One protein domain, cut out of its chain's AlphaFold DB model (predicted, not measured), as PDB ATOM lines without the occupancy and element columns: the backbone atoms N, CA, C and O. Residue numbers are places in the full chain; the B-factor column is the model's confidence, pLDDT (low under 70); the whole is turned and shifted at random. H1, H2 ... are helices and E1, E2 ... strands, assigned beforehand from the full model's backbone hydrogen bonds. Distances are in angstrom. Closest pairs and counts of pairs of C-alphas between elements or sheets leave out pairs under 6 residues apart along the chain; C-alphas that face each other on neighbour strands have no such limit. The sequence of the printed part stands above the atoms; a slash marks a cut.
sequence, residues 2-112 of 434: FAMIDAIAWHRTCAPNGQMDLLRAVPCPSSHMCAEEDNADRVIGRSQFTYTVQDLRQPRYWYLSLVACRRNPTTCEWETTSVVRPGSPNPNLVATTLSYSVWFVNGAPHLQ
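What this domain is: This is residues 2 to 112 of the 434 residues of an uncharacterized protein of Paragonimus westermani (UniProt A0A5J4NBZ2). This domain has little regular structure: it is an elongated, winding chain of loops, with a small two-strand hairpin, E1 and E2, and one short helix, H1. At one end of the long axis residues 85 to 91 stick out. The printed part has 111 residues, 13 of them in named elements, in the order H1, E1, E2; the class is mixed and the sheet antiparallel. It is only just loose, close to compact, with a radius of gyration of the C-alphas of 16.2 A and spans of 53 by 30 by 26 A.

Where its parts are: E1, residues 69 to 71, is 6.7 A long and begins at C-alpha 69 (36.292, 28.614, 23.383). E2, residues 78 to 80, is 6.7 A long and ends at C-alpha 80 (40.115, 29.580, 25.057). H1, residues 2 to 8, is 10.1 A long.

How they stand to each other: E1 and E2 form an antiparallel hairpin at 146 degrees, with N 70 and O 79 within hydrogen-bond range at 2.8 A. The closest C-alphas of H1 and E2, Phe 2 and Trp 78, are 7.6 A apart. In H1, 2 of 3 O i to N i+4 pairs are within range.

The domain as a whole: The printed part has no cut. The link from H1 to E1 is long, with 60 residues. Confidence is low, under 70, at residues 29 to 31, 54 to 60, 82 to 101 and 106 to 112.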
ATOM      1  N   PHE A   2      33.031  37.932  19.592       82.94
ATOM      2  CA  PHE A   2      32.437  37.599  20.901       82.94
ATOM      3  C   PHE A   2      31.618  38.723  21.550       82.94
ATOM      4  O   PHE A   2      30.504  38.466  21.975       82.94
ATOM      5  N   ALA A   3      32.074  39.979  21.495       82.94
ATOM      6  CA  ALA A   3      31.307  41.113  22.026       82.94
ATOM      7  C   ALA A   3      29.917  41.284  21.378       82.94
ATOM      8  O   ALA A   3      28.972  41.702  22.037       82.94
ATOM      9  N   MET A   4      29.785  40.954  20.088       84.88
ATOM     10  CA  MET A   4      28.487  40.983  19.415       84.88
ATOM     11  C   MET A   4      27.649  39.782  19.847       84.88
ATOM     12  O   MET A   4      26.504  39.967  20.229       84.88
ATOM     13  N   ILE A   5      28.235  38.581  19.878       86.50
ATOM     14  CA  ILE A   5      27.569  37.365  20.372       86.50
ATOM     15  C   ILE A   5      27.019  37.580  21.786       86.50
ATOM     16  O   ILE A   5      25.865  37.258  22.031       86.50
ATOM     17  N   ASP A   6      27.789  38.189  22.685       85.56
ATOM     18  CA  ASP A   6      27.370  38.443  24.066       85.56
ATOM     19  C   ASP A   6      26.175  39.399  24.181       85.56
ATOM     20  O   ASP A   6      25.444  39.335  25.167       85.56
ATOM     21  N   ALA A   7      25.958  40.260  23.181       85.44
ATOM     22  CA  ALA A   7      24.850  41.209  23.160       85.44
ATOM     23  C   ALA A   7      23.539  40.608  22.620       85.44
ATOM     24  O   ALA A   7      22.461  41.016  23.049       85.44
ATOM     25  N   ILE A   8      23.615  39.668  21.670       89.19
ATOM     26  CA  ILE A   8      22.436  39.107  20.975       89.19
ATOM     27  C   ILE A   8      22.102  37.672  21.380       89.19
ATOM     28  O   ILE A   8      20.919  37.326  21.421       89.19
ATOM     29  N   ALA A   9      23.104  36.837  21.660       88.62
ATOM     30  CA  ALA A   9      22.899  35.424  21.936       88.62
ATOM     31  C   ALA A   9      22.414  35.199  23.370       88.62
ATOM     32  O   ALA A   9      23.008  35.672  24.341       88.62
ATOM     33  N   TRP A  10      21.341  34.433  23.496       87.50
ATOM     34  CA  TRP A  10      20.812  33.988  24.768       87.50
ATOM     35  C   TRP A  10      21.749  32.972  25.427       87.50
ATOM     36  O   TRP A  10      22.324  32.101  24.775       87.50
ATOM     37  N   HIS A  11      21.893  33.091  26.745       86.19
ATOM     38  CA  HIS A  11      22.576  32.109  27.577       86.19
ATOM     39  C   HIS A  11      21.959  32.113  28.976       86.19
ATOM     40  O   HIS A  11      21.948  33.148  29.642       86.19
ATOM     41  N   ARG A  12      21.551  30.938  29.470       84.69
ATOM     42  CA  ARG A  12      20.836  30.756  30.746       84.69
ATOM     43  C   ARG A  12      21.406  31.557  31.926       84.69
ATOM     44  O   ARG A  12      20.654  32.233  32.619       84.69
ATOM     45  N   THR A  13      22.721  31.489  32.147       86.75
ATOM     46  CA  THR A  13      23.395  32.183  33.265       86.75
ATOM     47  C   THR A  13      23.878  33.594  32.915       86.75
ATOM     48  O   THR A  13      23.632  34.533  33.661       86.75
ATOM     49  N   CYS A  14      24.578  33.748  31.788       87.62
ATOM     50  CA  CYS A  14      25.336  34.961  31.477       87.62
ATOM     51  C   CYS A  14      24.597  35.999  30.630       87.62
ATOM     52  O   CYS A  14      25.009  37.154  30.595       87.62
ATOM     53  N   ALA A  15      23.536  35.604  29.926       88.31
ATOM     54  CA  ALA A  15      22.773  36.490  29.053       88.31
ATOM     55  C   ALA A  15      21.298  36.040  28.974       88.31
ATOM     56  O   ALA A  15      20.833  35.637  27.905       88.31
ATOM     57  N   PRO A  16      20.537  36.096  30.087       85.50
ATOM     58  CA  PRO A  16      19.156  35.605  30.119       85.50
ATOM     59  C   PRO A  16      18.195  36.437  29.254       85.50
ATOM     60  O   PRO A  16      17.155  35.934  28.846       85.50
ATOM     61  N   ASN A  17      18.561  37.687  28.947       86.31
ATOM     62  CA  ASN A  17      17.783  38.612  28.114       86.31
ATOM     63  C   ASN A  17      18.214  38.612  26.634       86.31
ATOM     64  O   ASN A  17      17.788  39.490  25.883       86.31
ATOM     65  N   GLY A  18      19.092  37.691  26.215       84.94
ATOM     66  CA  GLY A  18      19.490  37.577  24.811       84.94
ATOM     67  C   GLY A  18      18.284  37.290  23.913       84.94
ATOM     68  O   GLY A  18      17.353  36.591  24.310       84.94
ATOM     69  N   GLN A  19      18.287  37.859  22.709       84.44
ATOM     70  CA  GLN A  19      17.142  37.799  21.794       84.44
ATOM     71  C   GLN A  19      17.127  36.538  20.931       84.44
ATOM     72  O   GLN A  19      16.065  36.140  20.458       84.44
ATOM     73  N   MET A  20      18.293  35.934  20.691       83.94
ATOM     74  CA  MET A  20      18.451  34.838  19.737       83.94
ATOM     75  C   MET A  20      19.123  33.632  20.375       83.94
ATOM     76  O   MET A  20      20.090  33.767  21.118       83.94
ATOM     77  N   ASP A  21      18.652  32.442  20.030       81.88
ATOM     78  CA  ASP A  21      19.218  31.189  20.512       81.88
ATOM     79  C   ASP A  21      20.280  30.658  19.530       81.88
ATOM     80  O   ASP A  21      19.956  30.021  18.529       81.88
ATOM     81  N   LEU A  22      21.550  31.012  19.772       84.38
ATOM     82  CA  LEU A  22      22.656  30.843  18.809       84.38
ATOM     83  C   LEU A  22      23.801  29.948  19.299       84.38
ATOM     84  O   LEU A  22      24.722  29.671  18.533       84.38
ATOM     85  N   LEU A  23      23.804  29.546  20.573       86.75
ATOM     86  CA  LEU A  23      24.957  28.905  21.208       86.75
ATOM     87  C   LEU A  23      24.598  27.514  21.727       86.75
ATOM     88  O   LEU A  23      23.608  27.345  22.433       86.75
ATOM     89  N   ARG A  24      25.442  26.524  21.433       85.06
ATOM     90  CA  ARG A  24      25.381  25.181  22.027       85.06
ATOM     91  C   ARG A  24      26.752  24.832  22.581       85.06
ATOM     92  O   ARG A  24      27.751  24.992  21.875       85.06
ATOM     93  N   ALA A  25      26.812  24.392  23.838       81.12
ATOM     94  CA  ALA A  25      28.074  23.945  24.407       81.12
ATOM     95  C   ALA A  25      28.413  22.545  23.898       81.12
ATOM     96  O   ALA A  25      27.558  21.701  23.654       81.12
ATOM     97  N   VAL A  26      29.706  22.302  23.744       76.50
ATOM     98  CA  VAL A  26      30.262  21.067  23.204       76.50
ATOM     99  C   VAL A  26      31.267  20.546  24.245       76.50
ATOM    100  O   VAL A  26      32.108  21.331  24.688       76.50
ATOM    101  N   PRO A  27      31.221  19.260  24.656       74.38
ATOM    102  CA  PRO A  27      30.429  18.187  24.066       74.38
ATOM    103  C   PRO A  27      29.052  17.945  24.701       74.38
ATOM    104  O   PRO A  27      28.934  17.821  25.917       74.38
ATOM    105  N   CYS A  28      28.031  17.755  23.859       75.00
ATOM    106  CA  CYS A  28      26.747  17.209  24.298       75.00
ATOM    107  C   CYS A  28      26.805  15.676  24.413       75.00
ATOM    108  O   CYS A  28      27.382  15.020  23.538       75.00
ATOM    109  N   PRO A  29      26.193  15.081  25.452       69.94
ATOM    110  CA  PRO A  29      26.132  13.633  25.608       69.94
ATOM    111  C   PRO A  29      25.395  12.961  24.441       69.94
ATOM    112  O   PRO A  29      24.330  13.406  24.006       69.94
ATOM    113  N   SER A  30      25.958  11.865  23.929       64.00
ATOM    114  CA  SER A  30      25.333  11.054  22.878       64.00
ATOM    115  C   SER A  30      23.955  10.571  23.333       64.00
ATOM    116  O   SER A  30      23.812  10.136  24.473       64.00
ATOM    117  N   SER A  31      22.950  10.624  22.450       68.19
ATOM    118  CA  SER A  31      21.547  10.214  22.692       68.19
ATOM    119  C   SER A  31      20.723  11.052  23.684       68.19
ATOM    120  O   SER A  31      19.554  10.746  23.907       68.19
ATOM    121  N   HIS A  32      21.287  12.136  24.218       73.75
ATOM    122  CA  HIS A  32      20.587  13.085  25.081       73.75
ATOM    123  C   HIS A  32      20.572  14.489  24.462       73.75
ATOM    124  O   HIS A  32      21.406  14.815  23.615       73.75
ATOM    125  N   MET A  33      19.611  15.315  24.886       77.94
ATOM    126  CA  MET A  33      19.563  16.729  24.507       77.94
ATOM    127  C   MET A  33      20.733  17.491  25.141       77.94
ATOM    128  O   MET A  33      21.184  17.146  26.239       77.94
ATOM    129  N   CYS A  34      21.239  18.509  24.446       80.31
ATOM    130  CA  CYS A  34      22.239  19.421  25.003       80.31
ATOM    131  C   CYS A  34      21.697  20.141  26.246       80.31
ATOM    132  O   CYS A  34      20.493  20.343  26.377       80.31
ATOM    133  N   ALA A  35      22.583  20.554  27.156       78.69
ATOM    134  CA  ALA A  35      22.187  21.205  28.409       78.69
ATOM    135  C   ALA A  35      21.459  22.545  28.192       78.69
ATOM    136  O   ALA A  35      20.741  23.007  29.075       78.69
ATOM    137  N   GLU A  36      21.666  23.165  27.031       79.44
ATOM    138  CA  GLU A  36      21.006  24.395  26.603       79.44
ATOM    139  C   GLU A  36      19.630  24.158  25.957       79.44
ATOM    140  O   GLU A  36      18.890  25.115  25.751       79.44
ATOM    141  N   GLU A  37      19.278  22.909  25.634       80.31
ATOM    142  CA  GLU A  37      17.984  22.545  25.049       80.31
ATOM    143  C   GLU A  37      17.002  22.125  26.148       80.31
ATOM    144  O   GLU A  37      16.955  20.973  26.577       80.31
ATOM    145  N   ASP A  38      16.192  23.082  26.599       75.06
ATOM    146  CA  ASP A  38      15.236  22.875  27.692       75.06
ATOM    147  C   ASP A  38      13.895  22.256  27.227       75.06
ATOM    148  O   ASP A  38      13.107  21.797  28.056       75.06
ATOM    149  N   ASN A  39      13.598  22.245  25.917       75.31
ATOM    150  CA  ASN A  39      12.323  21.758  25.374       75.31
ATOM    151  C   ASN A  39      12.510  20.766  24.214       75.31
ATOM    152  O   ASN A  39      12.894  21.153  23.110       75.31
ATOM    153  N   ALA A  40      12.128  19.508  24.449       78.69
ATOM    154  CA  ALA A  40      12.195  18.429  23.463       78.69
ATOM    155  C   ALA A  40      11.352  18.676  22.204       78.69
ATOM    156  O   ALA A  40      11.745  18.243  21.125       78.69
ATOM    157  N   ASP A  41      10.244  19.416  22.302       77.44
ATOM    158  CA  ASP A  41       9.358  19.693  21.162       77.44
ATOM    159  C   ASP A  41      10.008  20.616  20.117       77.44
ATOM    160  O   ASP A  41       9.537  20.727  18.983       77.44
ATOM    161  N   ARG A  42      11.087  21.314  20.494       75.12
ATOM    162  CA  ARG A  42      11.855  22.189  19.595       75.12
ATOM    163  C   ARG A  42      12.982  21.457  18.872       75.12
ATOM    164  O   ARG A  42      13.593  22.044  17.982       75.12
ATOM    165  N   VAL A  43      13.235  20.197  19.221       78.00
ATOM    166  CA  VAL A  43      14.339  19.395  18.693       78.00
ATOM    167  C   VAL A  43      13.799  18.333  17.738       78.00
ATOM    168  O   VAL A  43      12.825  17.643  18.032       78.00
ATOM    169  N   ILE A  44      14.440  18.169  16.577       75.75
ATOM    170  CA  ILE A  44      14.103  17.087  15.642       75.75
ATOM    171  C   ILE A  44      14.373  15.737  16.311       75.75
ATOM    172  O   ILE A  44      15.442  15.512  16.885       75.75
ATOM    173  N   GLY A  45      13.424  14.806  16.200       74.12
ATOM    174  CA  GLY A  45      13.546  13.475  16.791       74.12
ATOM    175  C   GLY A  45      14.869  12.789  16.426       74.12
ATOM    176  O   GLY A  45      15.267  12.767  15.264       74.12
ATOM    177  N   ARG A  46      15.535  12.196  17.430       74.25
ATOM    178  CA  ARG A  46      16.869  11.554  17.340       74.25
ATOM    179  C   ARG A  46      18.060  12.509  17.148       74.25
ATOM    180  O   ARG A  46      19.173  12.019  16.974       74.25
ATOM    181  N   SER A  47      17.858  13.826  17.225       76.38
ATOM    182  CA  SER A  47      18.932  14.833  17.218       76.38
ATOM    183  C   SER A  47      19.235  15.336  18.636       76.38
ATOM    184  O   SER A  47      18.398  15.228  19.528       76.38
ATOM    185  N   GLN A  48      20.441  15.874  18.858       79.25
ATOM    186  CA  GLN A  48      20.882  16.374  20.175       79.25
ATOM    187  C   GLN A  48      20.479  17.835  20.436       79.25
ATOM    188  O   GLN A  48      20.361  18.247  21.587       79.25
ATOM    189  N   PHE A  49      20.299  18.618  19.373       81.38
ATOM    190  CA  PHE A  49      19.848  20.008  19.402       81.38
ATOM    191  C   PHE A  49      19.296  20.394  18.027       81.38
ATOM    192  O   PHE A  49      19.482  19.663  17.048       81.38
ATOM    193  N   THR A  50      18.612  21.531  17.925       78.19
ATOM    194  CA  THR A  50      18.152  22.055  16.632       78.19
ATOM    195  C   THR A  50      18.242  23.574  16.619       78.19
ATOM    196  O   THR A  50      17.664  24.248  17.465       78.19
ATOM    197  N   TYR A  51      18.948  24.124  15.631       79.06
ATOM    198  CA  TYR A  51      18.923  25.561  15.381       79.06
ATOM    199  C   TYR A  51      17.720  25.903  14.510       79.06
ATOM    200  O   TYR A  51      17.540  25.330  13.437       79.06
ATOM    201  N   THR A  52      16.905  26.850  14.969       73.69
ATOM    202  CA  THR A  52      15.772  27.358  14.193       73.69
ATOM    203  C   THR A  52      16.148  28.685  13.555       73.69
ATOM    204  O   THR A  52      16.507  29.646  14.236       73.69
ATOM    205  N   VAL A  53      16.075  28.748  12.228       71.31
ATOM    206  CA  VAL A  53      16.285  29.994  11.490       71.31
ATOM    207  C   VAL A  53      15.033  30.859  11.637       71.31
ATOM    208  O   VAL A  53      13.971  30.519  11.121       71.31
ATOM    209  N   GLN A  54      15.144  31.966  12.380       63.22
ATOM    210  CA  GLN A  54      14.000  32.825  12.726       63.22
ATOM    211  C   GLN A  54      13.773  33.995  11.756       63.22
ATOM    212  O   GLN A  54      12.661  34.520  11.679       63.22
ATOM    213  N   ASP A  55      14.799  34.426  11.016       64.38
ATOM    214  CA  ASP A  55      14.651  35.511  10.039       64.38
ATOM    215  C   ASP A  55      14.082  34.965   8.723       64.38
ATOM    216  O   ASP A  55      14.815  34.504   7.853       64.38
ATOM    217  N   LEU A  56      12.753  35.002   8.611       63.50
ATOM    218  CA  LEU A  56      12.004  34.549   7.433       63.50
ATOM    219  C   LEU A  56      11.729  35.676   6.422       63.50
ATOM    220  O   LEU A  56      11.116  35.432   5.387       63.50
ATOM    221  N   ARG A  57      12.106  36.928   6.725       60.38
ATOM    222  CA  ARG A  57      11.746  38.086   5.882       60.38
ATOM    223  C   ARG A  57      12.698  38.292   4.715       60.38
ATOM    224  O   ARG A  57      12.301  38.888   3.717       60.38
ATOM    225  N   GLN A  58      13.942  37.853   4.855       63.81
ATOM    226  CA  GLN A  58      14.971  38.023   3.838       63.81
ATOM    227  C   GLN A  58      15.846  36.763   3.759       63.81
ATOM    228  O   GLN A  58      16.213  36.218   4.803       63.81
ATOM    229  N   PRO A  59      16.207  36.299   2.550       61.44
ATOM    230  CA  PRO A  59      17.119  35.172   2.398       61.44
ATOM    231  C   PRO A  59      18.492  35.542   2.969       61.44
ATOM    232  O   PRO A  59      19.051  36.591   2.641       61.44
ATOM    233  N   ARG A  60      19.028  34.693   3.850       69.81
ATOM    234  CA  ARG A  60      20.351  34.861   4.465       69.81
ATOM    235  C   ARG A  60      21.066  33.527   4.552       69.81
ATOM    236  O   ARG A  60      20.443  32.508   4.838       69.81
ATOM    237  N   TYR A  61      22.380  33.578   4.387       70.25
ATOM    238  CA  TYR A  61      23.249  32.452   4.678       70.25
ATOM    239  C   TYR A  61      23.427  32.291   6.182       70.25
ATOM    240  O   TYR A  61      23.731  33.254   6.893       70.25
ATOM    241  N   TRP A  62      23.244  31.062   6.653       74.44
ATOM    242  CA  TRP A  62      23.487  30.672   8.034       74.44
ATOM    243  C   TRP A  62      24.676  29.726   8.073       74.44
ATOM    244  O   TRP A  62      24.684  28.696   7.408       74.44
ATOM    245  N   TYR A  63      25.677  30.087   8.869       76.88
ATOM    246  CA  TYR A  63      26.892  29.302   9.030       76.88
ATOM    247  C   TYR A  63      26.942  28.723  10.435       76.88
ATOM    248  O   TYR A  63      26.740  29.439  11.419       76.88
ATOM    249  N   LEU A  64      27.273  27.439  10.531       79.56
ATOM    250  CA  LEU A  64      27.628  26.814  11.795       79.56
ATOM    251  C   LEU A  64      29.144  26.889  11.974       79.56
ATOM    252  O   LEU A  64      29.897  26.355  11.163       79.56
ATOM    253  N   SER A  65      29.592  27.537  13.048       82.31
ATOM    254  CA  SER A  65      31.010  27.636  13.392       82.31
ATOM    255  C   SER A  65      31.279  26.922  14.711       82.31
ATOM    256  O   SER A  65      30.651  27.223  15.726       82.31
ATOM    257  N   LEU A  66      32.224  25.980  14.698       83.12
ATOM    258  CA  LEU A  66      32.730  25.349  15.911       83.12
ATOM    259  C   LEU A  66      33.939  26.141  16.416       83.12
ATOM    260  O   LEU A  66      34.963  26.224  15.738       83.12
ATOM    261  N   VAL A  67      33.826  26.710  17.615       84.19
ATOM    262  CA  VAL A  67      34.884  27.519  18.234       84.19
ATOM    263  C   VAL A  67      35.498  26.806  19.436       84.19
ATOM    264  O   VAL A  67      34.794  26.297  20.302       84.19
ATOM    265  N   ALA A  68      36.830  26.809  19.521       82.69
ATOM    266  CA  ALA A  68      37.596  26.257  20.643       82.69
ATOM    267  C   ALA A  68      37.642  27.246  21.829       82.69
ATOM    268  O   ALA A  68      38.705  27.689  22.279       82.69
ATOM    269  N   CYS A  69      36.469  27.682  22.277       83.88
ATOM    270  CA  CYS A  69      36.292  28.614  23.383       83.88
ATOM    271  C   CYS A  69      35.147  28.131  24.269       83.88
ATOM    272  O   CYS A  69      34.111  27.694  23.776       83.88
ATOM    273  N   ARG A  70      35.330  28.238  25.582       84.50
ATOM    274  CA  ARG A  70      34.291  27.996  26.580       84.50
ATOM    275  C   ARG A  70      33.925  29.317  27.234       84.50
ATOM    276  O   ARG A  70      34.801  30.134  27.506       84.50
ATOM    277  N   ARG A  71      32.646  29.521  27.522       85.75
ATOM    278  CA  ARG A  71      32.216  30.661  28.327       85.75
ATOM    279  C   ARG A  71      32.231  30.255  29.792       85.75
ATOM    280  O   ARG A  71      31.641  29.239  30.158       85.75
ATOM    281  N   ASN A  72      32.942  31.003  30.623       86.81
ATOM    282  CA  ASN A  72      33.006  30.710  32.047       86.81
ATOM    283  C   ASN A  72      31.670  31.113  32.708       86.81
ATOM    284  O   ASN A  72      31.274  32.270  32.591       86.81
ATOM    285  N   PRO A  73      30.950  30.206  33.394       84.19
ATOM    286  CA  PRO A  73      29.620  30.500  33.930       84.19
ATOM    287  C   PRO A  73      29.627  31.475  35.116       84.19
ATOM    288  O   PRO A  73      28.566  31.989  35.460       84.19
ATOM    289  N   THR A  74      30.779  31.717  35.757       88.62
ATOM    290  CA  THR A  74      30.882  32.641  36.900       88.62
ATOM    291  C   THR A  74      31.342  34.033  36.490       88.62
ATOM    292  O   THR A  74      30.799  35.015  36.987       88.62
ATOM    293  N   THR A  75      32.321  34.137  35.586       89.25
ATOM    294  CA  THR A  75      32.829  35.433  35.097       89.25
ATOM    295  C   THR A  75      32.106  35.917  33.846       89.25
ATOM    296  O   THR A  75      32.168  37.097  33.518       89.25
ATOM    297  N   CYS A  76      31.409  35.021  33.147       87.81
ATOM    298  CA  CYS A  76      30.733  35.266  31.876       87.81
ATOM    299  C   CYS A  76      31.637  35.708  30.719       87.81
ATOM    300  O   CYS A  76      31.126  36.103  29.667       87.81
ATOM    301  N   GLU A  77      32.953  35.546  30.875       89.88
ATOM    302  CA  GLU A  77      33.962  35.810  29.852       89.88
ATOM    303  C   GLU A  77      34.271  34.560  29.015       89.88
ATOM    304  O   GLU A  77      34.137  33.416  29.465       89.88
ATOM    305  N   TRP A  78      34.687  34.786  27.767       87.62
ATOM    306  CA  TRP A  78      35.125  33.734  26.856       87.62
ATOM    307  C   TRP A  78      36.581  33.363  27.128       87.62
ATOM    308  O   TRP A  78      37.487  34.178  26.977       87.62
ATOM    309  N   GLU A  79      36.811  32.101  27.467       87.62
ATOM    310  CA  GLU A  79      38.132  31.528  27.678       87.62
ATOM    311  C   GLU A  79      38.450  30.553  26.543       87.62
ATOM    312  O   GLU A  79      37.628  29.713  26.174       87.62
ATOM    313  N   THR A  80      39.665  30.611  25.999       80.88
ATOM    314  CA  THR A  80      40.115  29.580  25.057       80.88
ATOM    315  C   THR A  80      40.146  28.222  25.760       80.88
ATOM    316  O   THR A  80      40.678  28.091  26.866       80.88
ATOM    317  N   THR A  81      39.571  27.193  25.131       72.19
ATOM    318  CA  THR A  81      39.774  25.817  25.593       72.19
ATOM    319  C   THR A  81      41.249  25.506  25.387       72.19
ATOM    320  O   THR A  81      41.705  25.478  24.248       72.19
ATOM    321  N   SER A  82      41.996  25.381  26.488       59.06
ATOM    322  CA  SER A  82      43.461  25.389  26.542       59.06
ATOM    323  C   SER A  82      44.127  24.688  25.353       59.06
ATOM    324  O   SER A  82      44.241  23.464  25.323       59.06
ATOM    325  N   VAL A  83      44.622  25.474  24.397       54.00
ATOM    326  CA  VAL A  83      45.603  25.002  23.423       54.00
ATOM    327  C   VAL A  83      46.925  24.881  24.174       54.00
ATOM    328  O   VAL A  83      47.392  25.846  24.788       54.00
ATOM    329  N   VAL A  84      47.514  23.686  24.185       53.28
ATOM    330  CA  VAL A  84      48.833  23.449  24.780       53.28
ATOM    331  C   VAL A  84      49.824  24.425  24.140       53.28
ATOM    332  O   VAL A  84      50.056  24.376  22.934       53.28
ATOM    333  N   ARG A  85      50.406  25.336  24.935       48.00
ATOM    334  CA  ARG A  85      51.528  26.163  24.469       48.00
ATOM    335  C   ARG A  85      52.666  25.223  24.051       48.00
ATOM    336  O   ARG A  85      52.980  24.321  24.835       48.00
ATOM    337  N   PRO A  86      53.300  25.421  22.881       41.12
ATOM    338  CA  PRO A  86      54.454  24.619  22.491       41.12
ATOM    339  C   PRO A  86      55.536  24.757  23.576       41.12
ATOM    340  O   PRO A  86      56.055  25.848  23.793       41.12
ATOM    341  N   GLY A  87      55.791  23.671  24.322       53.47
ATOM    342  CA  GLY A  87      56.720  23.630  25.465       53.47
ATOM    343  C   GLY A  87      56.126  23.246  26.832       53.47
ATOM    344  O   GLY A  87      56.873  23.163  27.803       53.47
ATOM    345  N   SER A  88      54.817  22.995  26.948       48.72
ATOM    346  CA  SER A  88      54.206  22.476  28.188       48.72
ATOM    347  C   SER A  88      54.395  20.949  28.326       48.72
ATOM    348  O   SER A  88      54.081  20.224  27.382       48.72
ATOM    349  N   PRO A  89      54.853  20.433  29.486       49.34
ATOM    350  CA  PRO A  89      55.198  19.022  29.689       49.34
ATOM    351  C   PRO A  89      54.004  18.105  30.014       49.34
ATOM    352  O   PRO A  89      54.222  16.986  30.468       49.34
ATOM    353  N   ASN A  90      52.755  18.542  29.807       47.72
ATOM    354  CA  ASN A  90      51.575  17.699  30.034       47.72
ATOM    355  C   ASN A  90      51.096  17.064  28.712       47.72
ATOM    356  O   ASN A  90      50.495  17.766  27.896       47.72
ATOM    357  N   PRO A  91      51.312  15.751  28.492       47.78
ATOM    358  CA  PRO A  91      51.030  15.075  27.227       47.78
ATOM    359  C   PRO A  91      49.593  14.543  27.124       47.78
ATOM    360  O   PRO A  91      49.268  13.850  26.166       47.78
ATOM    361  N   ASN A  92      48.704  14.867  28.067       46.81
ATOM    362  CA  ASN A  92      47.312  14.412  28.029       46.81
ATOM    363  C   ASN A  92      46.463  15.324  27.132       46.81
ATOM    364  O   ASN A  92      45.435  15.857  27.548       46.81
ATOM    365  N   LEU A  93      46.909  15.516  25.890       51.22
ATOM    366  CA  LEU A  93      46.065  16.020  24.822       51.22
ATOM    367  C   LEU A  93      45.185  14.847  24.383       51.22
ATOM    368  O   LEU A  93      45.527  14.098  23.470       51.22
ATOM    369  N   VAL A  94      44.063  14.645  25.070       51.16
ATOM    370  CA  VAL A  94      43.004  13.815  24.502       51.16
ATOM    371  C   VAL A  94      42.500  14.606  23.301       51.16
ATOM    372  O   VAL A  94      41.784  15.592  23.452       51.16
ATOM    373  N   ALA A  95      42.958  14.236  22.106       53.94
ATOM    374  CA  ALA A  95      42.304  14.616  20.867       53.94
ATOM    375  C   ALA A  95      40.914  13.979  20.913       53.94
ATOM    376  O   ALA A  95      40.719  12.839  20.500       53.94
ATOM    377  N   THR A  96      39.973  14.669  21.551       60.00
ATOM    378  CA  THR A  96      38.621  14.164  21.722       60.00
ATOM    379  C   THR A  96      37.959  14.219  20.356       60.00
ATOM    380  O   THR A  96      37.657  15.297  19.845       60.00
ATOM    381  N   THR A  97      37.781  13.060  19.728       63.84
ATOM    382  CA  THR A  97      36.994  12.939  18.506       63.84
ATOM    383  C   THR A  97      35.544  13.248  18.839       63.84
ATOM    384  O   THR A  97      34.888  12.570  19.628       63.84
ATOM    385  N   LEU A  98      35.060  14.335  18.257       68.62
ATOM    386  CA  LEU A  98      33.727  14.862  18.471       68.62
ATOM    387  C   LEU A  98      32.797  14.292  17.395       68.62
ATOM    388  O   LEU A  98      32.979  14.569  16.212       68.62
ATOM    389  N   SER A  99      31.825  13.476  17.800       69.12
ATOM    390  CA  SER A  99      30.822  12.892  16.902       69.12
ATOM    391  C   SER A  99      29.469  13.547  17.157       69.12
ATOM    392  O   SER A  99      28.892  13.351  18.225       69.12
ATOM    393  N   TYR A 100      28.955  14.288  16.174       68.12
ATOM    394  CA  TYR A 100      27.674  14.996  16.254       68.12
ATOM    395  C   TYR A 100      26.705  14.546  15.169       68.12
ATOM    396  O   TYR A 100      27.106  14.267  14.041       68.12
ATOM    397  N   SER A 101      25.414  14.547  15.501       68.69
ATOM    398  CA  SER A 101      24.322  14.470  14.529       68.69
ATOM    399  C   SER A 101      23.617  15.825  14.479       68.69
ATOM    400  O   SER A 101      22.763  16.118  15.321       68.69
ATOM    401  N   VAL A 102      24.013  16.664  13.526       72.69
ATOM    402  CA  VAL A 102      23.398  17.976  13.295       72.69
ATOM    403  C   VAL A 102      22.392  17.861  12.159       72.69
ATOM    404  O   VAL A 102      22.686  17.236  11.140       72.69
ATOM    405  N   TRP A 103      21.221  18.469  12.338       73.88
ATOM    406  CA  TRP A 103      20.174  18.521  11.326       73.88
ATOM    407  C   TRP A 103      19.695  19.958  11.135       73.88
ATOM    408  O   TRP A 103      19.373  20.633  12.113       73.88
ATOM    409  N   PHE A 104      19.648  20.418   9.885       71.38
ATOM    410  CA  PHE A 104      19.171  21.751   9.519       71.38
ATOM    411  C   PHE A 104      17.846  21.627   8.779       71.38
ATOM    412  O   PHE A 104      17.735  20.839   7.847       71.38
ATOM    413  N   VAL A 105      16.848  22.401   9.201       70.56
ATOM    414  CA  VAL A 105      15.545  22.499   8.531       70.56
ATOM    415  C   VAL A 105      15.137  23.953   8.421       70.56
ATOM    416  O   VAL A 105      15.461  24.770   9.287       70.56
ATOM    417  N   ASN A 106      14.380  24.261   7.375       69.00
ATOM    418  CA  ASN A 106      13.748  25.561   7.247       69.00
ATOM    419  C   ASN A 106      12.481  25.641   8.099       69.00
ATOM    420  O   ASN A 106      11.627  24.752   8.089       69.00
ATOM    421  N   GLY A 107      12.339  26.756   8.816       66.88
ATOM    422  CA  GLY A 107      11.176  27.017   9.654       66.88
ATOM    423  C   GLY A 107      11.159  26.186  10.940       66.88
ATOM    424  O   GLY A 107      12.190  25.968  11.576       66.88
ATOM    425  N   ALA A 108       9.962  25.793  11.378       67.06
ATOM    426  CA  ALA A 108       9.776  25.162  12.677       67.06
ATOM    427  C   ALA A 108       9.797  23.620  12.579       67.06
ATOM    428  O   ALA A 108       8.986  23.052  11.845       67.06
ATOM    429  N   PRO A 109      10.633  22.926  13.377       68.25
ATOM    430  CA  PRO A 109      10.759  21.466  13.351       68.25
ATOM    431  C   PRO A 109       9.468  20.696  13.613       68.25
ATOM    432  O   PRO A 109       9.329  19.578  13.152       68.25
ATOM    433  N   HIS A 110       8.506  21.263  14.339       68.81
ATOM    434  CA  HIS A 110       7.241  20.586  14.648       68.81
ATOM    435  C   HIS A 110       6.231  20.625  13.487       68.81
ATOM    436  O   HIS A 110       5.229  19.914  13.518       68.81
ATOM    437  N   LEU A 111       6.479  21.439  12.453       68.31
ATOM    438  CA  LEU A 111       5.581  21.615  11.305       68.31
ATOM    439  C   LEU A 111       5.936  20.712  10.113       68.31
ATOM    440  O   LEU A 111       5.436  20.949   9.016       68.31
ATOM    441  N   GLN A 112       6.742  19.657  10.299       64.56
ATOM    442  CA  GLN A 112       7.170  18.771   9.194       64.56
ATOM    443  C   GLN A 112       5.984  18.169   8.427       64.56
ATOM    444  O   GLN A 112       6.075  17.919   7.231       64.56
TER     445      GLN A 112